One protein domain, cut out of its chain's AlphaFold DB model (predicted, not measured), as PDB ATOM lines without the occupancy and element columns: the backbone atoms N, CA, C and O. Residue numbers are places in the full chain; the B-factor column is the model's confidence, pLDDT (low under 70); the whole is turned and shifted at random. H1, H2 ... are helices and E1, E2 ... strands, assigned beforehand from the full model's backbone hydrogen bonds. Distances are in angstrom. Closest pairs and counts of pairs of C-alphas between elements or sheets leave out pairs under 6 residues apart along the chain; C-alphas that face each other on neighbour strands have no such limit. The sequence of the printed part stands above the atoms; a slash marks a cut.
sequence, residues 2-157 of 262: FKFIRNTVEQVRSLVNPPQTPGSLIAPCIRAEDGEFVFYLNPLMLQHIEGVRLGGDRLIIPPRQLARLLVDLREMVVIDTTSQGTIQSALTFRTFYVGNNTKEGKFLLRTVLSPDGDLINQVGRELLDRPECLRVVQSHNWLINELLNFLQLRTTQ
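AT A GLANCE: This is residues 2 to 157 of the 262 residues of an uncharacterized protein of Roseofilum reptotaenium AO1-A (UniProt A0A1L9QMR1). A strongly twisted wall of five strands is covered on one face by two helices, H3 over E1 and E2 and the long H5 slanting over E3 and E4. H2 packs on H5 without being on the sheet, H4 grazes the sheet, and residues 2 to 10 of H1 stick out. The printed part has 156 residues, with named elements in the order H1 E1 E2 H2 H3 E3 E4 E5 H4 H5, class mixed; the sheet, also mixed, runs E1 E2 E3 E4 E5. It is compact, with a radius of gyration of the C-alphas of 15.8 A and spans of 41 by 40 by 35 A.

HOW THE PARTS SIT: H1, residues 2 to 16, touches no helix and is not on the sheet. E1, residues 30 to 33, and E2, residues 36 to 41, form an antiparallel hairpin; N 31 and O 38 are 2.9 A apart, within hydrogen-bond range. H2, residues 43 to 55, is not on the sheet. H3, residues 63 to 78, is on it at a height of 9.6 A, slantwise at 40 degrees to E1 on the local plane; the closest C-alphas of the two are those of Ala 32 and Asp 72, 6.6 A. E3, residues 91 to 97, is parallel to E2, with N 39 and O 94 at 2.8 A; E2, H2, H3 and E3 are a strand-helix-strand unit, two parallel neighbours with helices between, its crossover right-handed. E3, E4, residues 106 to 113, and E5, residues 119 to 123, form a meander, each strand the antiparallel neighbour of the one before, in two hairpins; N 93 and O 111 are 2.8 A apart, N 110 and O 122 2.9 A. H4, residues 125 to 128, only grazes the sheet. H5, residues 133 to 157, makes two layers with H3 and the sheet; its height is 9.6 A, and its closest C-alpha pair with E3 is His 140 and Thr 95, 7.0 A. With residues 135 to 142 alone H5 touches H2, at a steep tilt of 57 degrees, the same way; the closest C-alphas are those of Ile 49 and Ser 139, 6.5 A. Every O i to N i+4 pair is within hydrogen-bond range in H1, H2 and H3, and 19 of 21 in H5; H4 is too short for one.

IN THESE COORDINATES: H1 begins at C-alpha 2 (148.570, 124.381, 164.759) and is 21.9 A long. H2 measures 18.3 A, H3 22.4 A, E3 20.0 A and E4 21.5 A. H5, 36.9 A long, ends at C-alpha 157 (118.078, 107.710, 191.033).

THE WHOLE: The C-alphas of Asn 101 and Gln 157 are the farthest apart, 44.9 A. The printed part has no cut; the links H1 to E1 and H3 to E3 are long. Mean pLDDT of the printed part is 77.3, with residues 2 to 27, 78 to 89, 153 to 155 and 157 under 70.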
ATOM      1  N   PHE A   2     147.503 125.348 164.398       32.75
ATOM      2  CA  PHE A   2     148.570 124.381 164.759       32.75
ATOM      3  C   PHE A   2     148.316 123.512 166.016       32.75
ATOM      4  O   PHE A   2     148.770 122.372 166.074       32.75
ATOM      5  N   LYS A   3     147.556 124.007 167.006       39.03
ATOM      6  CA  LYS A   3     147.147 123.222 168.194       39.03
ATOM      7  C   LYS A   3     146.136 122.112 167.871       39.03
ATOM      8  O   LYS A   3     146.126 121.095 168.551       39.03
ATOM      9  N   PHE A   4     145.320 122.306 166.832       40.03
ATOM     10  CA  PHE A   4     144.312 121.337 166.401       40.03
ATOM     11  C   PHE A   4     144.999 120.133 165.749       40.03
ATOM     12  O   PHE A   4     144.832 119.014 166.209       40.03
ATOM     13  N   ILE A   5     145.916 120.388 164.808       43.28
ATOM     14  CA  ILE A   5     146.666 119.348 164.082       43.28
ATOM     15  C   ILE A   5     147.553 118.510 165.021       43.28
ATOM     16  O   ILE A   5     147.630 117.292 164.871       43.28
ATOM     17  N   ARG A   6     148.195 119.124 166.030       37.66
ATOM     18  CA  ARG A   6     149.035 118.383 166.991       37.66
ATOM     19  C   ARG A   6     148.208 117.445 167.884       37.66
ATOM     20  O   ARG A   6     148.619 116.305 168.085       37.66
ATOM     21  N   ASN A   7     147.025 117.879 168.330       44.28
ATOM     22  CA  ASN A   7     146.098 117.016 169.072       44.28
ATOM     23  C   ASN A   7     145.564 115.869 168.203       44.28
ATOM     24  O   ASN A   7     145.458 114.750 168.693       44.28
ATOM     25  N   THR A   8     145.291 116.106 166.916       47.88
ATOM     26  CA  THR A   8     144.835 115.055 165.994       47.88
ATOM     27  C   THR A   8     145.912 113.987 165.770       47.88
ATOM     28  O   THR A   8     145.608 112.798 165.761       47.88
ATOM     29  N   VAL A   9     147.190 114.372 165.655       49.16
ATOM     30  CA  VAL A   9     148.298 113.424 165.419       49.16
ATOM     31  C   VAL A   9     148.603 112.561 166.649       49.16
ATOM     32  O   VAL A   9     148.814 111.356 166.504       49.16
ATOM     33  N   GLU A  10     148.577 113.123 167.862       48.00
ATOM     34  CA  GLU A  10     148.732 112.327 169.091       48.00
ATOM     35  C   GLU A  10     147.511 111.429 169.362       48.00
ATOM     36  O   GLU A  10     147.672 110.298 169.823       48.00
ATOM     37  N   GLN A  11     146.303 111.868 168.986       51.41
ATOM     38  CA  GLN A  11     145.067 111.078 169.086       51.41
ATOM     39  C   GLN A  11     144.979 109.919 168.090       51.41
ATOM     40  O   GLN A  11     144.397 108.886 168.409       51.41
ATOM     41  N   VAL A  12     145.542 110.052 166.888       53.09
ATOM     42  CA  VAL A  12     145.631 108.924 165.947       53.09
ATOM     43  C   VAL A  12     146.665 107.907 166.441       53.09
ATOM     44  O   VAL A  12     146.478 106.704 166.280       53.09
ATOM     45  N   ARG A  13     147.725 108.356 167.126       45.81
ATOM     46  CA  ARG A  13     148.749 107.471 167.707       45.81
ATOM     47  C   ARG A  13     148.210 106.581 168.832       45.81
ATOM     48  O   ARG A  13     148.632 105.433 168.930       45.81
ATOM     49  N   SER A  14     147.267 107.073 169.638       51.28
ATOM     50  CA  SER A  14     146.614 106.279 170.692       51.28
ATOM     51  C   SER A  14     145.556 105.298 170.168       51.28
ATOM     52  O   SER A  14     145.238 104.334 170.858       51.28
ATOM     53  N   LEU A  15     145.054 105.493 168.942       51.94
ATOM     54  CA  LEU A  15     144.193 104.531 168.238       51.94
ATOM     55  C   LEU A  15     144.991 103.387 167.589       51.94
ATOM     56  O   LEU A  15     144.455 102.297 167.412       51.94
ATOM     57  N   VAL A  16     146.265 103.622 167.252       53.00
ATOM     58  CA  VAL A  16     147.151 102.613 166.640       53.00
ATOM     59  C   VAL A  16     147.763 101.668 167.682       53.00
ATOM     60  O   VAL A  16     148.032 100.518 167.359       53.00
ATOM     61  N   ASN A  17     147.936 102.110 168.934       44.62
ATOM     62  CA  ASN A  17     148.457 101.285 170.031       44.62
ATOM     63  C   ASN A  17     147.570 101.410 171.277       44.62
ATOM     64  O   ASN A  17     147.870 102.211 172.168       44.62
ATOM     65  N   PRO A  18     146.465 100.655 171.357       47.31
ATOM     66  CA  PRO A  18     145.586 100.743 172.506       47.31
ATOM     67  C   PRO A  18     146.132  99.907 173.691       47.31
ATOM     68  O   PRO A  18     146.758  98.865 173.484       47.31
ATOM     69  N   PRO A  19     145.931 100.347 174.948       43.81
ATOM     70  CA  PRO A  19     146.377  99.612 176.132       43.81
ATOM     71  C   PRO A  19     145.671  98.250 176.248       43.81
ATOM     72  O   PRO A  19     144.453  98.160 176.101       43.81
ATOM     73  N   GLN A  20     146.452  97.202 176.537       42.38
ATOM     74  CA  GLN A  20     146.075  95.777 176.530       42.38
ATOM     75  C   GLN A  20     145.187  95.332 177.711       42.38
ATOM     76  O   GLN A  20     145.285  94.201 178.181       42.38
ATOM     77  N   THR A  21     144.315  96.199 178.222       48.38
ATOM     78  CA  THR A  21     143.301  95.792 179.202       48.38
ATOM     79  C   THR A  21     141.974  95.533 178.485       48.38
ATOM     80  O   THR A  21     141.480  96.425 177.795       48.38
ATOM     81  N   PRO A  22     141.343  94.357 178.659       47.50
ATOM     82  CA  PRO A  22     140.153  93.953 177.903       47.50
ATOM     83  C   PRO A  22     138.894  94.802 178.167       47.50
ATOM     84  O   PRO A  22     137.876  94.557 177.552       47.50
ATOM     85  N   GLY A  23     138.938  95.816 179.040       46.03
ATOM     86  CA  GLY A  23     137.873  96.822 179.185       46.03
ATOM     87  C   GLY A  23     138.248  98.228 178.696       46.03
ATOM     88  O   GLY A  23     137.383  99.085 178.566       46.03
ATOM     89  N   SER A  24     139.526  98.511 178.409       51.53
ATOM     90  CA  SER A  24     139.989  99.863 178.041       51.53
ATOM     91  C   SER A  24     139.917 100.166 176.545       51.53
ATOM     92  O   SER A  24     140.207 101.290 176.140       51.53
ATOM     93  N   LEU A  25     139.576  99.173 175.720       61.12
ATOM     94  CA  LEU A  25     139.652  99.268 174.262       61.12
ATOM     95  C   LEU A  25     138.439  99.958 173.628       61.12
ATOM     96  O   LEU A  25     138.574 100.486 172.529       61.12
ATOM     97  N   ILE A  26     137.277  99.985 174.294       63.31
ATOM     98  CA  ILE A  26     136.034 100.527 173.709       63.31
ATOM     99  C   ILE A  26     135.864 102.014 174.024       63.31
ATOM    100  O   ILE A  26     135.415 102.785 173.188       63.31
ATOM    101  N   ALA A  27     136.292 102.481 175.194       62.94
ATOM    102  CA  ALA A  27     136.121 103.886 175.554       62.94
ATOM    103  C   ALA A  27     136.736 104.914 174.560       62.94
ATOM    104  O   ALA A  27     136.149 105.980 174.391       62.94
ATOM    105  N   PRO A  28     137.846 104.624 173.843       71.75
ATOM    106  CA  PRO A  28     138.369 105.506 172.798       71.75
ATOM    107  C   PRO A  28     137.492 105.636 171.542       71.75
ATOM    108  O   PRO A  28     137.701 106.599 170.799       71.75
ATOM    109  N   CYS A  29     136.557 104.706 171.264       81.88
ATOM    110  CA  CYS A  29     135.715 104.805 170.060       81.88
ATOM    111  C   CYS A  29     134.573 105.796 170.196       81.88
ATOM    112  O   CYS A  29     134.038 106.192 169.168       81.88
ATOM    113  N   ILE A  30     134.178 106.164 171.417       87.50
ATOM    114  CA  ILE A  30     133.018 107.022 171.663       87.50
ATOM    115  C   ILE A  30     133.499 108.445 171.910       87.50
ATOM    116  O   ILE A  30     134.274 108.698 172.833       87.50
ATOM    117  N   ARG A  31     133.020 109.381 171.095       87.12
ATOM    118  CA  ARG A  31     133.312 110.808 171.236       87.12
ATOM    119  C   ARG A  31     132.039 111.621 171.107       87.12
ATOM    120  O   ARG A  31     131.100 111.192 170.452       87.12
ATOM    121  N   ALA A  32     132.022 112.777 171.751       86.19
ATOM    122  CA  ALA A  32     130.986 113.777 171.572       86.19
ATOM    123  C   ALA A  32     131.611 114.905 170.736       86.19
ATOM    124  O   ALA A  32     132.575 115.531 171.178       86.19
ATOM    125  N   GLU A  33     131.145 115.094 169.505       85.06
ATOM    126  CA  GLU A  33     131.696 116.047 168.535       85.06
ATOM    127  C   GLU A  33     130.537 116.796 167.872       85.06
ATOM    128  O   GLU A  33     129.572 116.172 167.443       85.06
ATOM    129  N   ASP A  34     130.610 118.130 167.829       81.31
ATOM    130  CA  ASP A  34     129.637 118.997 167.146       81.31
ATOM    131  C   ASP A  34     128.158 118.679 167.448       81.31
ATOM    132  O   ASP A  34     127.334 118.615 166.544       81.31
ATOM    133  N   GLY A  35     127.807 118.453 168.719       78.31
ATOM    134  CA  GLY A  35     126.416 118.161 169.105       78.31
ATOM    135  C   GLY A  35     125.972 116.713 168.855       78.31
ATOM    136  O   GLY A  35     124.805 116.385 169.053       78.31
ATOM    137  N   GLU A  36     126.885 115.830 168.445       87.50
ATOM    138  CA  GLU A  36     126.579 114.445 168.097       87.50
ATOM    139  C   GLU A  36     127.517 113.454 168.797       87.50
ATOM    140  O   GLU A  36     128.680 113.735 169.090       87.50
ATOM    141  N   PHE A  37     127.025 112.239 169.035       90.62
ATOM    142  CA  PHE A  37     127.843 111.128 169.507       90.62
ATOM    143  C   PHE A  37     128.423 110.366 168.332       90.62
ATOM    144  O   PHE A  37     127.695 109.771 167.545       90.62
ATOM    145  N   VAL A  38     129.740 110.337 168.233       92.44
ATOM    146  CA  VAL A  38     130.461 109.707 167.140       92.44
ATOM    147  C   VAL A  38     131.123 108.420 167.622       92.44
ATOM    148  O   VAL A  38     131.874 108.414 168.597       92.44
ATOM    149  N   PHE A  39     130.852 107.320 166.918       94.19
ATOM    150  CA  PHE A  39     131.493 106.024 167.113       94.19
ATOM    151  C   PHE A  39     132.487 105.759 165.987       94.19
ATOM    152  O   PHE A  39     132.097 105.630 164.826       94.19
ATOM    153  N   TYR A  40     133.762 105.627 166.330       92.19
ATOM    154  CA  TYR A  40     134.806 105.206 165.401       92.19
ATOM    155  C   TYR A  40     135.056 103.713 165.560       92.19
ATOM    156  O   TYR A  40     135.721 103.289 166.500       92.19
ATOM    157  N   LEU A  41     134.503 102.913 164.653       91.94
ATOM    158  CA  LEU A  41     134.617 101.460 164.693       91.94
ATOM    159  C   LEU A  41     135.696 100.986 163.722       91.94
ATOM    160  O   LEU A  41     135.783 101.446 162.588       91.94
ATOM    161  N   ASN A  42     136.508 100.035 164.161       91.19
ATOM    162  CA  ASN A  42     137.454  99.307 163.322       91.19
ATOM    163  C   ASN A  42     137.223  97.791 163.503       91.19
ATOM    164  O   ASN A  42     136.481  97.398 164.411       91.19
ATOM    165  N   PRO A  43     137.831  96.920 162.679       89.69
ATOM    166  CA  PRO A  43     137.613  95.473 162.773       89.69
ATOM    167  C   PRO A  43     137.885  94.883 164.166       89.69
ATOM    168  O   PRO A  43     137.123  94.039 164.639       89.69
ATOM    169  N   LEU A  44     138.933  95.360 164.849       89.38
ATOM    170  CA  LEU A  44     139.306  94.897 166.191       89.38
ATOM    171  C   LEU A  44     138.258  95.295 167.238       89.38
ATOM    172  O   LEU A  44     137.887  94.493 168.092       89.38
ATOM    173  N   MET A  45     137.740  96.520 167.150       89.00
ATOM    174  CA  MET A  45     136.688  97.023 168.029       89.00
ATOM    175  C   MET A  45     135.374  96.290 167.801       89.00
ATOM    176  O   MET A  45     134.714  95.944 168.772       89.00
ATOM    177  N   LEU A  46     135.017  96.003 166.546       91.06
ATOM    178  CA  LEU A  46     133.829  95.207 166.232       91.06
ATOM    179  C   LEU A  46     133.926  93.804 166.830       91.06
ATOM    180  O   LEU A  46     132.978  93.350 167.461       91.06
ATOM    181  N   GLN A  47     135.076  93.140 166.687       91.12
ATOM    182  CA  GLN A  47     135.302  91.824 167.290       91.12
ATOM    183  C   GLN A  47     135.193  91.872 168.817       91.12
ATOM    184  O   GLN A  47     134.610  90.982 169.431       91.12
ATOM    185  N   HIS A  48     135.725  92.923 169.432       88.81
ATOM    186  CA  HIS A  48     135.682  93.075 170.876       88.81
ATOM    187  C   HIS A  48     134.270  93.386 171.400       88.81
ATOM    188  O   HIS A  48     133.817  92.731 172.335       88.81
ATOM    189  N   ILE A  49     133.547  94.318 170.765       90.62
ATOM    190  CA  ILE A  49     132.143  94.633 171.082       90.62
ATOM    191  C   ILE A  49     131.274  93.387 170.930       90.62
ATOM    192  O   ILE A  49     130.443  93.104 171.786       90.62
ATOM    193  N   GLU A  50     131.477  92.619 169.863       90.88
ATOM    194  CA  GLU A  50     130.754  91.375 169.640       90.88
ATOM    195  C   GLU A  50     131.036  90.345 170.739       90.88
ATOM    196  O   GLU A  50     130.094  89.732 171.235       90.88
ATOM    197  N   GLY A  51     132.293  90.218 171.176       89.44
ATOM    198  CA  GLY A  51     132.673  89.366 172.304       89.44
ATOM    199  C   GLY A  51     131.979  89.760 173.611       89.44
ATOM    200  O   GLY A  51     131.366  88.910 174.250       89.44
ATOM    201  N   VAL A  52     132.007  91.048 173.975       89.19
ATOM    202  CA  VAL A  52     131.340  91.570 175.186       89.19
ATOM    203  C   VAL A  52     129.824  91.366 175.101       89.19
ATOM    204  O   VAL A  52     129.203  90.861 176.033       89.19
ATOM    205  N   ARG A  53     129.226  91.688 173.948       89.00
ATOM    206  CA  ARG A  53     127.786  91.540 173.716       89.00
ATOM    207  C   ARG A  53     127.333  90.085 173.826       89.00
ATOM    208  O   ARG A  53     126.317  89.824 174.461       89.00
ATOM    209  N   LEU A  54     128.047  89.149 173.195       88.62
ATOM    210  CA  LEU A  54     127.715  87.721 173.243       88.62
ATOM    211  C   LEU A  54     127.947  87.121 174.635       88.62
ATOM    212  O   LEU A  54     127.219  86.214 175.024       88.62
ATOM    213  N   GLY A  55     128.909  87.654 175.392       86.31
ATOM    214  CA  GLY A  55     129.119  87.307 176.799       86.31
ATOM    215  C   GLY A  55     128.016  87.807 177.739       86.31
ATOM    216  O   GLY A  55     127.941  87.353 178.875       86.31
ATOM    217  N   GLY A  56     127.141  88.711 177.280       84.50
ATOM    218  CA  GLY A  56     126.130  89.359 178.123       84.50
ATOM    219  C   GLY A  56     126.712  90.408 179.076       84.50
ATOM    220  O   GLY A  56     126.028  90.853 179.999       84.50
ATOM    221  N   ASP A  57     127.962  90.807 178.852       83.31
ATOM    222  CA  ASP A  57     128.657  91.784 179.672       83.31
ATOM    223  C   ASP A  57     128.232  93.212 179.311       83.31
ATOM    224  O   ASP A  57     127.842  93.527 178.183       83.31
ATOM    225  N   ARG A  58     128.317  94.110 180.298       83.44
ATOM    226  CA  ARG A  58     128.051  95.541 180.104       83.44
ATOM    227  C   ARG A  58     129.278  96.258 179.581       83.44
ATOM    228  O   ARG A  58     130.415  95.875 179.863       83.44
ATOM    229  N   LEU A  59     129.046  97.372 178.895       83.44
ATOM    230  CA  LEU A  59     130.134  98.215 178.427       83.44
ATOM    231  C   LEU A  59     130.910  98.819 179.613       83.44
ATOM    232  O   LEU A  59     130.389  99.632 180.374       83.44
ATOM    233  N   ILE A  60     132.187  98.462 179.767       80.31
ATOM    234  CA  ILE A  60     133.034  99.024 180.826       80.31
ATOM    235  C   ILE A  60     133.662 100.327 180.321       80.31
ATOM    236  O   ILE A  60     134.622 100.316 179.556       80.31
ATOM    237  N   ILE A  61     133.134 101.467 180.772       80.88
ATOM    238  CA  ILE A  61     133.729 102.787 180.521       80.88
ATOM    239  C   ILE A  61     134.427 103.266 181.802       80.88
ATOM    240  O   ILE A  61     133.798 103.284 182.864       80.88
ATOM    241  N   PRO A  62     135.698 103.712 181.740       82.38
ATOM    242  CA  PRO A  62     136.375 104.300 182.888       82.38
ATOM    243  C   PRO A  62     135.545 105.437 183.515       82.38
ATOM    244  O   PRO A  62     135.087 106.323 182.784       82.38
ATOM    245  N   PRO A  63     135.401 105.507 184.855       78.62
ATOM    246  CA  PRO A  63     134.467 106.430 185.512       78.62
ATOM    247  C   PRO A  63     134.649 107.901 185.120       78.62
ATOM    248  O   PRO A  63     133.682 108.647 184.996       78.62
ATOM    249  N   ARG A  64     135.899 108.325 184.885       81.12
ATOM    250  CA  ARG A  64     136.228 109.697 184.465       81.12
ATOM    251  C   ARG A  64     135.717 110.027 183.062       81.12
ATOM    252  O   ARG A  64     135.272 111.146 182.835       81.12
ATOM    253  N   GLN A  65     135.801 109.080 182.129       81.38
ATOM    254  CA  GLN A  65     135.309 109.260 180.761       81.38
ATOM    255  C   GLN A  65     133.790 109.152 180.718       81.38
ATOM    256  O   GLN A  65     133.152 109.997 180.104       81.38
ATOM    257  N   LEU A  66     133.212 108.202 181.460       83.06
ATOM    258  CA  LEU A  66     131.765 108.088 181.611       83.06
ATOM    259  C   LEU A  66     131.164 109.384 182.169       83.06
ATOM    260  O   LEU A  66     130.162 109.867 181.659       83.06
ATOM    261  N   ALA A  67     131.790 109.985 183.187       82.56
ATOM    262  CA  ALA A  67     131.321 111.248 183.748       82.56
ATOM    263  C   ALA A  67     131.299 112.382 182.712       82.56
ATOM    264  O   ALA A  67     130.343 113.150 182.705       82.56
ATOM    265  N   ARG A  68     132.316 112.470 181.842       84.94
ATOM    266  CA  ARG A  68     132.367 113.462 180.754       84.94
ATOM    267  C   ARG A  68     131.306 113.184 179.695       84.94
ATOM    268  O   ARG A  68     130.476 114.045 179.462       84.94
ATOM    269  N   LEU A  69     131.247 111.952 179.189       83.50
ATOM    270  CA  LEU A  69     130.245 111.536 178.206       83.50
ATOM    271  C   LEU A  69     128.820 111.792 178.700       83.50
ATOM    272  O   LEU A  69     127.987 112.259 177.940       83.50
ATOM    273  N   LEU A  70     128.531 111.539 179.980       83.44
ATOM    274  CA  LEU A  70     127.218 111.821 180.562       83.44
ATOM    275  C   LEU A  70     126.917 113.319 180.682       83.44
ATOM    276  O   LEU A  70     125.747 113.691 180.638       83.44
ATOM    277  N   VAL A  71     127.930 114.163 180.899       84.25
ATOM    278  CA  VAL A  71     127.756 115.622 180.880       84.25
ATOM    279  C   VAL A  71     127.433 116.071 179.461       84.25
ATOM    280  O   VAL A  71     126.412 116.726 179.279       84.25
ATOM    281  N   ASP A  72     128.211 115.620 178.478       83.75
ATOM    282  CA  ASP A  72     128.002 115.949 177.065       83.75
ATOM    283  C   ASP A  72     126.618 115.472 176.592       83.75
ATOM    284  O   ASP A  72     125.878 116.210 175.952       83.75
ATOM    285  N   LEU A  73     126.201 114.267 177.000       80.38
ATOM    286  CA  LEU A  73     124.904 113.688 176.626       80.38
ATOM    287  C   LEU A  73     123.755 114.513 177.198       80.38
ATOM    288  O   LEU A  73     122.775 114.789 176.513       80.38
ATOM    289  N   ARG A  74     123.883 114.959 178.449       77.38
ATOM    290  CA  ARG A  74     122.891 115.843 179.069       77.38
ATOM    291  C   ARG A  74     122.846 117.202 178.394       77.38
ATOM    292  O   ARG A  74     121.756 117.728 178.213       77.38
ATOM    293  N   GLU A  75     123.997 117.764 178.044       76.75
ATOM    294  CA  GLU A  75     124.055 119.042 177.344       76.75
ATOM    295  C   GLU A  75     123.366 118.944 175.981       76.75
ATOM    296  O   GLU A  75     122.520 119.780 175.690       76.75
ATOM    297  N   MET A  76     123.607 117.871 175.223       75.38
ATOM    298  CA  MET A  76     122.985 117.638 173.913       75.38
ATOM    299  C   MET A  76     121.477 117.363 173.988       75.38
ATOM    300  O   MET A  76     120.727 117.812 173.128       75.38
ATOM    301  N   VAL A  77     120.995 116.667 175.026       71.75
ATOM    302  CA  VAL A  77     119.543 116.489 175.240       71.75
ATOM    303  C   VAL A  77     118.868 117.827 175.555       71.75
ATOM    304  O   VAL A  77     117.728 118.060 175.161       71.75
ATOM    305  N   VAL A  78     119.540 118.709 176.294       66.25
ATOM    306  CA  VAL A  78     118.932 119.945 176.807       66.25
ATOM    307  C   VAL A  78     119.094 121.117 175.832       66.25
ATOM    308  O   VAL A  78     118.219 121.979 175.773       66.25
ATOM    309  N   ILE A  79     120.195 121.169 175.078       59.59
ATOM    310  CA  ILE A  79     120.587 122.312 174.251       59.59
ATOM    311  C   ILE A  79     121.111 121.804 172.902       59.59
ATOM    312  O   ILE A  79     122.263 121.393 172.792       59.59
ATOM    313  N   ASP A  80     120.295 121.903 171.851       56.62
ATOM    314  CA  ASP A  80     120.799 121.781 170.481       56.62
ATOM    315  C   ASP A  80     121.432 123.119 170.074       56.62
ATOM    316  O   ASP A  80     120.749 124.112 169.812       56.62
ATOM    317  N   THR A  81     122.762 123.186 170.109       52.94
ATOM    318  CA  THR A  81     123.525 124.361 169.663       52.94
ATOM    319  C   THR A  81     123.832 124.336 168.167       52.94
ATOM    320  O   THR A  81     124.413 125.296 167.655       52.94
ATOM    321  N   THR A  82     123.459 123.275 167.448       53.81
ATOM    322  CA  THR A  82     124.155 122.909 166.208       53.81
ATOM    323  C   THR A  82     123.619 123.596 164.956       53.81
ATOM    324  O   THR A  82     124.386 123.845 164.027       53.81
ATOM    325  N   SER A  83     122.344 123.993 164.901       48.44
ATOM    326  CA  SER A  83     121.853 124.721 163.723       48.44
ATOM    327  C   SER A  83     120.531 125.459 163.941       48.44
ATOM    328  O   SER A  83     119.498 124.866 164.218       48.44
ATOM    329  N   GLN A  84     120.560 126.776 163.711       46.41
ATOM    330  CA  GLN A  84     119.397 127.606 163.345       46.41
ATOM    331  C   GLN A  84     118.307 127.847 164.409       46.41
ATOM    332  O   GLN A  84     117.174 128.167 164.064       46.41
ATOM    333  N   GLY A  85     118.639 127.798 165.702       46.81
ATOM    334  CA  GLY A  85     117.772 128.357 166.755       46.81
ATOM    335  C   GLY A  85     116.447 127.618 166.972       46.81
ATOM    336  O   GLY A  85     115.571 128.125 167.674       46.81
ATOM    337  N   THR A  86     116.305 126.420 166.408       46.66
ATOM    338  CA  THR A  86     115.207 125.516 166.740       46.66
ATOM    339  C   THR A  86     115.657 124.612 167.879       46.66
ATOM    340  O   THR A  86     116.686 123.955 167.799       46.66
ATOM    341  N   ILE A  87     114.921 124.646 168.990       51.75
ATOM    342  CA  ILE A  87     115.171 123.789 170.151       51.75
ATOM    343  C   ILE A  87     114.622 122.409 169.791       51.75
ATOM    344  O   ILE A  87     113.465 122.110 170.094       51.75
ATOM    345  N   GLN A  88     115.405 121.599 169.084       53.78
ATOM    346  CA  GLN A  88     115.056 120.206 168.838       53.78
ATOM    347  C   GLN A  88     116.022 119.305 169.610       53.78
ATOM    348  O   GLN A  88     117.150 119.072 169.207       53.78
ATOM    349  N   SER A  89     115.557 118.805 170.755       64.62
ATOM    350  CA  SER A  89     116.296 117.941 171.687       64.62
ATOM    351  C   SER A  89     116.485 116.511 171.159       64.62
ATOM    352  O   SER A  89     116.087 115.555 171.820       64.62
ATOM    353  N   ALA A  90     117.025 116.340 169.951       80.44
ATOM    354  CA  ALA A  90     117.253 115.023 169.367       80.44
ATOM    355  C   ALA A  90     118.701 114.565 169.584       80.44
ATOM    356  O   ALA A  90     119.653 115.260 169.237       80.44
ATOM    357  N   LEU A  91     118.878 113.359 170.123       88.88
ATOM    358  CA  LEU A  91     120.194 112.745 170.261       88.88
ATOM    359  C   LEU A  91     120.613 112.136 168.929       88.88
ATOM    360  O   LEU A  91     119.996 111.186 168.451       88.88
ATOM    361  N   THR A  92     121.683 112.659 168.342       91.38
ATOM    362  CA  THR A  92     122.244 112.094 167.117       91.38
ATOM    363  C   THR A  92     123.464 111.240 167.433       91.38
ATOM    364  O   THR A  92     124.418 111.700 168.053       91.38
ATOM    365  N   PHE A  93     123.455 110.006 166.942       94.56
ATOM    366  CA  PHE A  93     124.566 109.069 166.990       94.56
ATOM    367  C   PHE A  93     125.060 108.811 165.571       94.56
ATOM    368  O   PHE A  93     124.284 108.401 164.712       94.56
ATOM    369  N   ARG A  94     126.345 109.011 165.299       94.81
ATOM    370  CA  ARG A  94     126.989 108.704 164.022       94.81
ATOM    371  C   ARG A  94     128.010 107.599 164.196       94.81
ATOM    372  O   ARG A  94     128.669 107.486 165.221       94.81
ATOM    373  N   THR A  95     128.175 106.774 163.179       95.25
ATOM    374  CA  THR A  95     129.212 105.747 163.142       95.25
ATOM    375  C   THR A  95     130.045 105.885 161.898       95.25
ATOM    376  O   THR A  95     129.534 105.878 160.777       95.25
ATOM    377  N   PHE A  96     131.344 105.976 162.135       93.31
ATOM    378  CA  PHE A  96     132.374 105.957 161.125       93.31
ATOM    379  C   PHE A  96     133.139 104.654 161.237       93.31
ATOM    380  O   PHE A  96     133.441 104.185 162.334       93.31
ATOM    381  N   TYR A  97     133.488 104.089 160.092       91.06
ATOM    382  CA  TYR A  97     134.344 102.921 160.043       91.06
ATOM    383  C   TYR A  97     135.726 103.289 159.557       91.06
ATOM    384  O   TYR A  97     135.899 103.835 158.464       91.06
ATOM    385  N   VAL A  98     136.708 102.937 160.370       89.62
ATOM    386  CA  VAL A  98     138.124 103.120 160.101       89.62
ATOM    387  C   VAL A  98     138.668 101.774 159.634       89.62
ATOM    388  O   VAL A  98     138.840 100.846 160.424       89.62
ATOM    389  N   GLY A  99     138.879 101.644 158.325       83.31
ATOM    390  CA  GLY A  99     139.507 100.453 157.757       83.31
ATOM    391  C   GLY A  99     141.008 100.410 158.044       83.31
ATOM    392  O   GLY A  99     141.633 101.448 158.241       83.31
ATOM    393  N   ASN A 100     141.604  99.216 157.986       77.81
ATOM    394  CA  ASN A 100     143.035  99.004 158.271       77.81
ATOM    395  C   ASN A 100     143.972  99.890 157.427       77.81
ATOM    396  O   ASN A 100     145.045 100.270 157.888       77.81
ATOM    397  N   ASN A 101     143.551 100.246 156.208       73.56
ATOM    398  CA  ASN A 101     144.363 100.997 155.247       73.56
ATOM    399  C   ASN A 101     143.981 102.484 155.147       73.56
ATOM    400  O   ASN A 101     144.636 103.237 154.429       73.56
ATOM    401  N   THR A 102     142.927 102.925 155.836       70.69
ATOM    402  CA  THR A 102     142.401 104.293 155.736       70.69
ATOM    403  C   THR A 102     142.486 104.980 157.086       70.69
ATOM    404  O   THR A 102     141.852 104.544 158.042       70.69
ATOM    405  N   LYS A 103     143.238 106.084 157.160       70.75
ATOM    406  CA  LYS A 103     143.294 106.919 158.372       70.75
ATOM    407  C   LYS A 103     142.007 107.715 158.597       70.75
ATOM    408  O   LYS A 103     141.739 108.125 159.721       70.75
ATOM    409  N   GLU A 104     141.225 107.923 157.543       77.25
ATOM    410  CA  GLU A 104     139.951 108.630 157.601       77.25
ATOM    411  C   GLU A 104     138.806 107.631 157.769       77.25
ATOM    412  O   GLU A 104     138.695 106.650 157.027       77.25
ATOM    413  N   GLY A 105     137.971 107.871 158.779       81.94
ATOM    414  CA  GLY A 105     136.757 107.097 158.993       81.94
ATOM    415  C   GLY A 105     135.726 107.429 157.920       81.94
ATOM    416  O   GLY A 105     135.427 108.598 157.690       81.94
ATOM    417  N   LYS A 106     135.158 106.408 157.276       89.38
ATOM    418  CA  LYS A 106     134.040 106.587 156.340       89.38
ATOM    419  C   LYS A 106     132.719 106.544 157.089       89.38
ATOM    420  O   LYS A 106     132.520 105.652 157.913       89.38
ATOM    421  N   PHE A 107     131.835 107.495 156.815       90.81
ATOM    422  CA  PHE A 107     130.504 107.544 157.415       90.81
ATOM    423  C   PHE A 107     129.676 106.328 156.982       90.81
ATOM    424  O   PHE A 107     129.567 106.053 155.790       90.81
ATOM    425  N   LEU A 108     129.082 105.611 157.940       93.25
ATOM    426  CA  LEU A 108     128.290 104.410 157.658       93.25
ATOM    427  C   LEU A 108     126.843 104.498 158.131       93.25
ATOM    428  O   LEU A 108     125.951 104.002 157.448       93.25
ATOM    429  N   LEU A 109     126.607 105.066 159.309       95.62
ATOM    430  CA  LEU A 109     125.296 105.015 159.946       95.62
ATOM    431  C   LEU A 109     125.073 106.265 160.784       95.62
ATOM    432  O   LEU A 109     125.987 106.732 161.466       95.62
ATOM    433  N   ARG A 110     123.849 106.776 160.757       95.06
ATOM    434  CA  ARG A 110     123.372 107.806 161.673       95.06
ATOM    435  C   ARG A 110     122.043 107.377 162.262       95.06
ATOM    436  O   ARG A 110     121.144 107.011 161.520       95.06
ATOM    437  N   THR A 111     121.912 107.484 163.570       95.38
ATOM    438  CA  THR A 111     120.660 107.282 164.291       95.38
ATOM    439  C   THR A 111     120.306 108.578 164.982       95.38
ATOM    440  O   THR A 111     121.129 109.138 165.701       95.38
ATOM    441  N   VAL A 112     119.100 109.072 164.747       92.12
ATOM    442  CA  VAL A 112     118.558 110.242 165.433       92.12
ATOM    443  C   VAL A 112     117.439 109.756 166.338       92.12
ATOM    444  O   VAL A 112     116.449 109.205 165.860       92.12
ATOM    445  N   LEU A 113     117.625 109.932 167.643       90.94
ATOM    446  CA  LEU A 113     116.654 109.606 168.674       90.94
ATOM    447  C   LEU A 113     115.926 110.884 169.095       90.94
ATOM    448  O   LEU A 113     116.521 111.791 169.678       90.94
ATOM    449  N   SER A 114     114.635 110.933 168.793       84.94
ATOM    450  CA  SER A 114     113.710 111.967 169.249       84.94
ATOM    451  C   SER A 114     113.512 111.882 170.770       84.94
ATOM    452  O   SER A 114     113.562 110.781 171.329       84.94
ATOM    453  N   PRO A 115     113.221 113.001 171.462       77.75
ATOM    454  CA  PRO A 115     112.851 112.968 172.879       77.75
ATOM    455  C   PRO A 115     111.581 112.140 173.146       77.75
ATOM    456  O   PRO A 115     111.413 111.637 174.256       77.75
ATOM    457  N   ASP A 116     110.732 111.954 172.132       78.12
ATOM    458  CA  ASP A 116     109.521 111.126 172.203       78.12
ATOM    459  C   ASP A 116     109.813 109.614 172.132       78.12
ATOM    460  O   ASP A 116     108.914 108.793 172.303       78.12
ATOM    461  N   GLY A 117     111.074 109.230 171.910       81.69
ATOM    462  CA  GLY A 117     111.491 107.838 171.747       81.69
ATOM    463  C   GLY A 117     111.496 107.350 170.297       81.69
ATOM    464  O   GLY A 117     111.909 106.218 170.050       81.69
ATOM    465  N   ASP A 118     111.097 108.191 169.339       86.81
ATOM    466  CA  ASP A 118     111.167 107.855 167.917       86.81
ATOM    467  C   ASP A 118     112.621 107.739 167.453       86.81
ATOM    468  O   ASP A 118     113.456 108.605 167.725       86.81
ATOM    469  N   LEU A 119     112.918 106.669 166.718       91.31
ATOM    470  CA  LEU A 119     114.247 106.367 166.192       91.31
ATOM    471  C   LEU A 119     114.240 106.451 164.667       91.31
ATOM    472  O   LEU A 119     113.541 105.692 163.996       91.31
ATOM    473  N   ILE A 120     115.062 107.344 164.117       93.31
ATOM    474  CA  ILE A 120     115.284 107.461 162.675       93.31
ATOM    475  C   ILE A 120     116.701 106.990 162.356       93.31
ATOM    476  O   ILE A 120     117.678 107.645 162.721       93.31
ATOM    477  N   ASN A 121     116.804 105.885 161.619       94.62
ATOM    478  CA  ASN A 121     118.080 105.308 161.201       94.62
ATOM    479  C   ASN A 121     118.359 105.644 159.731       94.62
ATOM    480  O   ASN A 121     117.618 105.250 158.833       94.62
ATOM    481  N   GLN A 122     119.457 106.348 159.480       94.94
ATOM    482  CA  GLN A 122     119.975 106.684 158.159       94.94
ATOM    483  C   GLN A 122     121.208 105.828 157.868       94.94
ATOM    484  O   GLN A 122     122.279 106.033 158.442       94.94
ATOM    485  N   VAL A 123     121.051 104.863 156.965       94.75
ATOM    486  CA  VAL A 123     122.115 103.942 156.558       94.75
ATOM    487  C   VAL A 123     122.822 104.490 155.319       94.75
ATOM    488  O   VAL A 123     122.183 104.760 154.302       94.75
ATOM    489  N   GLY A 124     124.142 104.647 155.384       92.94
ATOM    490  CA  GLY A 124     124.958 105.016 154.232       92.94
ATOM    491  C   GLY A 124     125.018 103.879 153.212       92.94
ATOM    492  O   GLY A 124     125.171 102.714 153.578       92.94
ATOM    493  N   ARG A 125     124.943 104.207 151.918       91.69
ATOM    494  CA  ARG A 125     124.971 103.213 150.827       91.69
ATOM    495  C   ARG A 125     126.208 102.308 150.886       91.69
ATOM    496  O   ARG A 125     126.093 101.108 150.692       91.69
ATOM    497  N   GLU A 126     127.353 102.876 151.255       88.38
ATOM    498  CA  GLU A 126     128.632 102.167 151.385       88.38
ATOM    499  C   GLU A 126     128.624 101.052 152.441       88.38
ATOM    500  O   GLU A 126     129.479 100.166 152.405       88.38
ATOM    501  N   LEU A 127     127.700 101.102 153.409       88.81
ATOM    502  CA  LEU A 127     127.539 100.042 154.399       88.81
ATOM    503  C   LEU A 127     126.942  98.784 153.758       88.81
ATOM    504  O   LEU A 127     127.351  97.681 154.108       88.81
ATOM    505  N   LEU A 128     126.005  98.948 152.818       89.88
ATOM    506  CA  LEU A 128     125.290  97.840 152.173       89.88
ATOM    507  C   LEU A 128     126.210  96.987 151.294       89.88
ATOM    508  O   LEU A 128     125.995  95.785 151.175       89.88
ATOM    509  N   ASP A 129     127.265  97.591 150.749       90.69
ATOM    510  CA  ASP A 129     128.235  96.909 149.890       90.69
ATOM    511  C   ASP A 129     129.259  96.072 150.687       90.69
ATOM    512  O   ASP A 129     130.106  95.395 150.101       90.69
ATOM    513  N   ARG A 130     129.222  96.107 152.028       86.88
ATOM    514  CA  ARG A 130     130.197  95.416 152.886       86.88
ATOM    515  C   ARG A 130     129.623  94.153 153.529       86.88
ATOM    516  O   ARG A 130     128.546  94.206 154.124       86.88
ATOM    517  N   PRO A 131     130.395  93.051 153.579       87.75
ATOM    518  CA  PRO A 131     129.964  91.824 154.255       87.75
ATOM    519  C   PRO A 131     129.808  92.006 155.777       87.75
ATOM    520  O   PRO A 131     129.047  91.292 156.419       87.75
ATOM    521  N   GLU A 132     130.489  92.994 156.366       88.75
ATOM    522  CA  GLU A 132     130.427  93.301 157.802       88.75
ATOM    523  C   GLU A 132     129.252  94.215 158.192       88.75
ATOM    524  O   GLU A 132     129.153  94.614 159.354       88.75
ATOM    525  N   CYS A 133     128.357  94.543 157.250       91.00
ATOM    526  CA  CYS A 133     127.222  95.450 157.452       91.00
ATOM    527  C   CYS A 133     126.450  95.143 158.741       91.00
ATOM    528  O   CYS A 133     126.287  96.000 159.612       91.00
ATOM    529  N   LEU A 134     126.057  93.879 158.906       93.12
ATOM    530  CA  LEU A 134     125.272  93.435 160.051       93.12
ATOM    531  C   LEU A 134     126.011  93.649 161.379       93.12
ATOM    532  O   LEU A 134     125.411  94.115 162.346       93.12
ATOM    533  N   ARG A 135     127.316  93.354 161.426       93.31
ATOM    534  CA  ARG A 135     128.136  93.498 162.640       93.31
ATOM    535  C   ARG A 135     128.249  94.959 163.058       93.31
ATOM    536  O   ARG A 135     128.150  95.265 164.246       93.31
ATOM    537  N   VAL A 136     128.394  95.867 162.092       94.00
ATOM    538  CA  VAL A 136     128.435  97.314 162.344       94.00
ATOM    539  C   VAL A 136     127.096  97.812 162.882       94.00
ATOM    540  O   VAL A 136     127.079  98.485 163.910       94.00
ATOM    541  N   VAL A 137     125.977  97.454 162.242       95.31
ATOM    542  CA  VAL A 137     124.632  97.875 162.681       95.31
ATOM    543  C   VAL A 137     124.324  97.352 164.084       95.31
ATOM    544  O   VAL A 137     123.843  98.096 164.937       95.31
ATOM    545  N   GLN A 138     124.638  96.083 164.355       94.88
ATOM    546  CA  GLN A 138     124.439  95.486 165.676       94.88
ATOM    547  C   GLN A 138     125.289  96.172 166.747       94.88
ATOM    548  O   GLN A 138     124.777  96.477 167.822       94.88
ATOM    549  N   SER A 139     126.558  96.447 166.445       94.31
ATOM    550  CA  SER A 139     127.458  97.149 167.365       94.31
ATOM    551  C   SER A 139     126.974  98.573 167.634       94.31
ATOM    552  O   SER A 139     126.950  98.997 168.783       94.31
ATOM    553  N   HIS A 140     126.525  99.289 166.602       95.06
ATOM    554  CA  HIS A 140     125.964 100.632 166.731       95.06
ATOM    555  C   HIS A 140     124.742 100.659 167.652       95.06
ATOM    556  O   HIS A 140     124.727 101.403 168.629       95.06
ATOM    557  N   ASN A 141     123.743  99.816 167.381       94.62
ATOM    558  CA  ASN A 141     122.520  99.766 168.182       94.62
ATOM    559  C   ASN A 141     122.802  99.341 169.628       94.62
ATOM    560  O   ASN A 141     122.217  99.888 170.560       94.62
ATOM    561  N   TRP A 142     123.724  98.393 169.824       94.31
ATOM    562  CA  TRP A 142     124.133  97.972 171.160       94.31
ATOM    563  C   TRP A 142     124.829  99.102 171.929       94.31
ATOM    564  O   TRP A 142     124.460  99.367 173.069       94.31
ATOM    565  N   LEU A 143     125.765  99.826 171.301       93.00
ATOM    566  CA  LEU A 143     126.441 100.971 171.921       93.00
ATOM    567  C   LEU A 143     125.460 102.085 172.299       93.00
ATOM    568  O   LEU A 143     125.571 102.642 173.390       93.00
ATOM    569  N   ILE A 144     124.487 102.390 171.434       92.94
ATOM    570  CA  ILE A 144     123.418 103.347 171.754       92.94
ATOM    571  C   ILE A 144     122.661 102.881 172.992       92.94
ATOM    572  O   ILE A 144     122.507 103.652 173.937       92.94
ATOM    573  N   ASN A 145     122.223 101.622 173.015       92.06
ATOM    574  CA  ASN A 145     121.472 101.082 174.141       92.06
ATOM    575  C   ASN A 145     122.269 101.156 175.450       92.06
ATOM    576  O   ASN A 145     121.738 101.596 176.465       92.06
ATOM    577  N   GLU A 146     123.556 100.807 175.430       90.00
ATOM    578  CA  GLU A 146     124.424 100.920 176.606       90.00
ATOM    579  C   GLU A 146     124.563 102.376 177.081       90.00
ATOM    580  O   GLU A 146     124.414 102.654 178.272       90.00
ATOM    581  N   LEU A 147     124.768 103.331 176.167       88.50
ATOM    582  CA  LEU A 147     124.838 104.757 176.512       88.50
ATOM    583  C   LEU A 147     123.525 105.284 177.102       88.50
ATOM    584  O   LEU A 147     123.542 106.014 178.098       88.50
ATOM    585  N   LEU A 148     122.384 104.888 176.536       87.44
ATOM    586  CA  LEU A 148     121.065 105.256 177.050       87.44
ATOM    587  C   LEU A 148     120.779 104.603 178.408       87.44
ATOM    588  O   LEU A 148     120.234 105.260 179.296       87.44
ATOM    589  N   ASN A 149     121.214 103.360 178.623       86.62
ATOM    590  CA  ASN A 149     121.113 102.688 179.917       86.62
ATOM    591  C   ASN A 149     121.900 103.446 180.997       86.62
ATOM    592  O   ASN A 149     121.387 103.656 182.101       86.62
ATOM    593  N   PHE A 150     123.106 103.937 180.684       82.69
ATOM    594  CA  PHE A 150     123.863 104.786 181.612       82.69
ATOM    595  C   PHE A 150     123.144 106.101 181.939       82.69
ATOM    596  O   PHE A 150     123.264 106.602 183.063       82.69
ATOM    597  N   LEU A 151     122.374 106.651 180.997       76.56
ATOM    598  CA  LEU A 151     121.558 107.837 181.237       76.56
ATOM    599  C   LEU A 151     120.371 107.531 182.166       76.56
ATOM    600  O   LEU A 151     120.197 108.221 183.175       76.56
ATOM    601  N   GLN A 152     119.594 106.485 181.863       71.62
ATOM    602  CA  GLN A 152     118.385 106.102 182.607       71.62
ATOM    603  C   GLN A 152     118.673 105.711 184.062       71.62
ATOM    604  O   GLN A 152     117.956 106.119 184.981       71.62
ATOM    605  N   LEU A 153     119.753 104.961 184.301       60.44
ATOM    606  CA  LEU A 153     120.144 104.532 185.649       60.44
ATOM    607  C   LEU A 153     120.407 105.716 186.585       60.44
ATOM    608  O   LEU A 153     120.199 105.619 187.792       60.44
ATOM    609  N   ARG A 154     120.857 106.852 186.044       62.84
ATOM    610  CA  ARG A 154     121.181 108.030 186.850       62.84
ATOM    611  C   ARG A 154     120.011 109.001 186.982       62.84
ATOM    612  O   ARG A 154     119.914 109.673 188.008       62.84
ATOM    613  N   THR A 155     119.143 109.104 185.975       63.50
ATOM    614  CA  THR A 155     117.944 109.956 186.057       63.50
ATOM    615  C   THR A 155     116.937 109.391 187.048       63.50
ATOM    616  O   THR A 155     116.490 110.134 187.916       63.50
ATOM    617  N   THR A 156     116.668 108.084 187.007       70.00
ATOM    618  CA  THR A 156     115.777 107.405 187.968       70.00
ATOM    619  C   THR A 156     116.234 107.610 189.411       70.00
ATOM    620  O   THR A 156     115.449 108.041 190.243       70.00
ATOM    621  N   GLN A 157     117.532 107.462 189.694       69.44
ATOM    622  CA  GLN A 157     118.078 107.710 191.033       69.44
ATOM    623  C   GLN A 157     117.929 109.162 191.509       69.44
ATOM    624  O   GLN A 157     117.718 109.397 192.698       69.44
TER     625      GLN A 157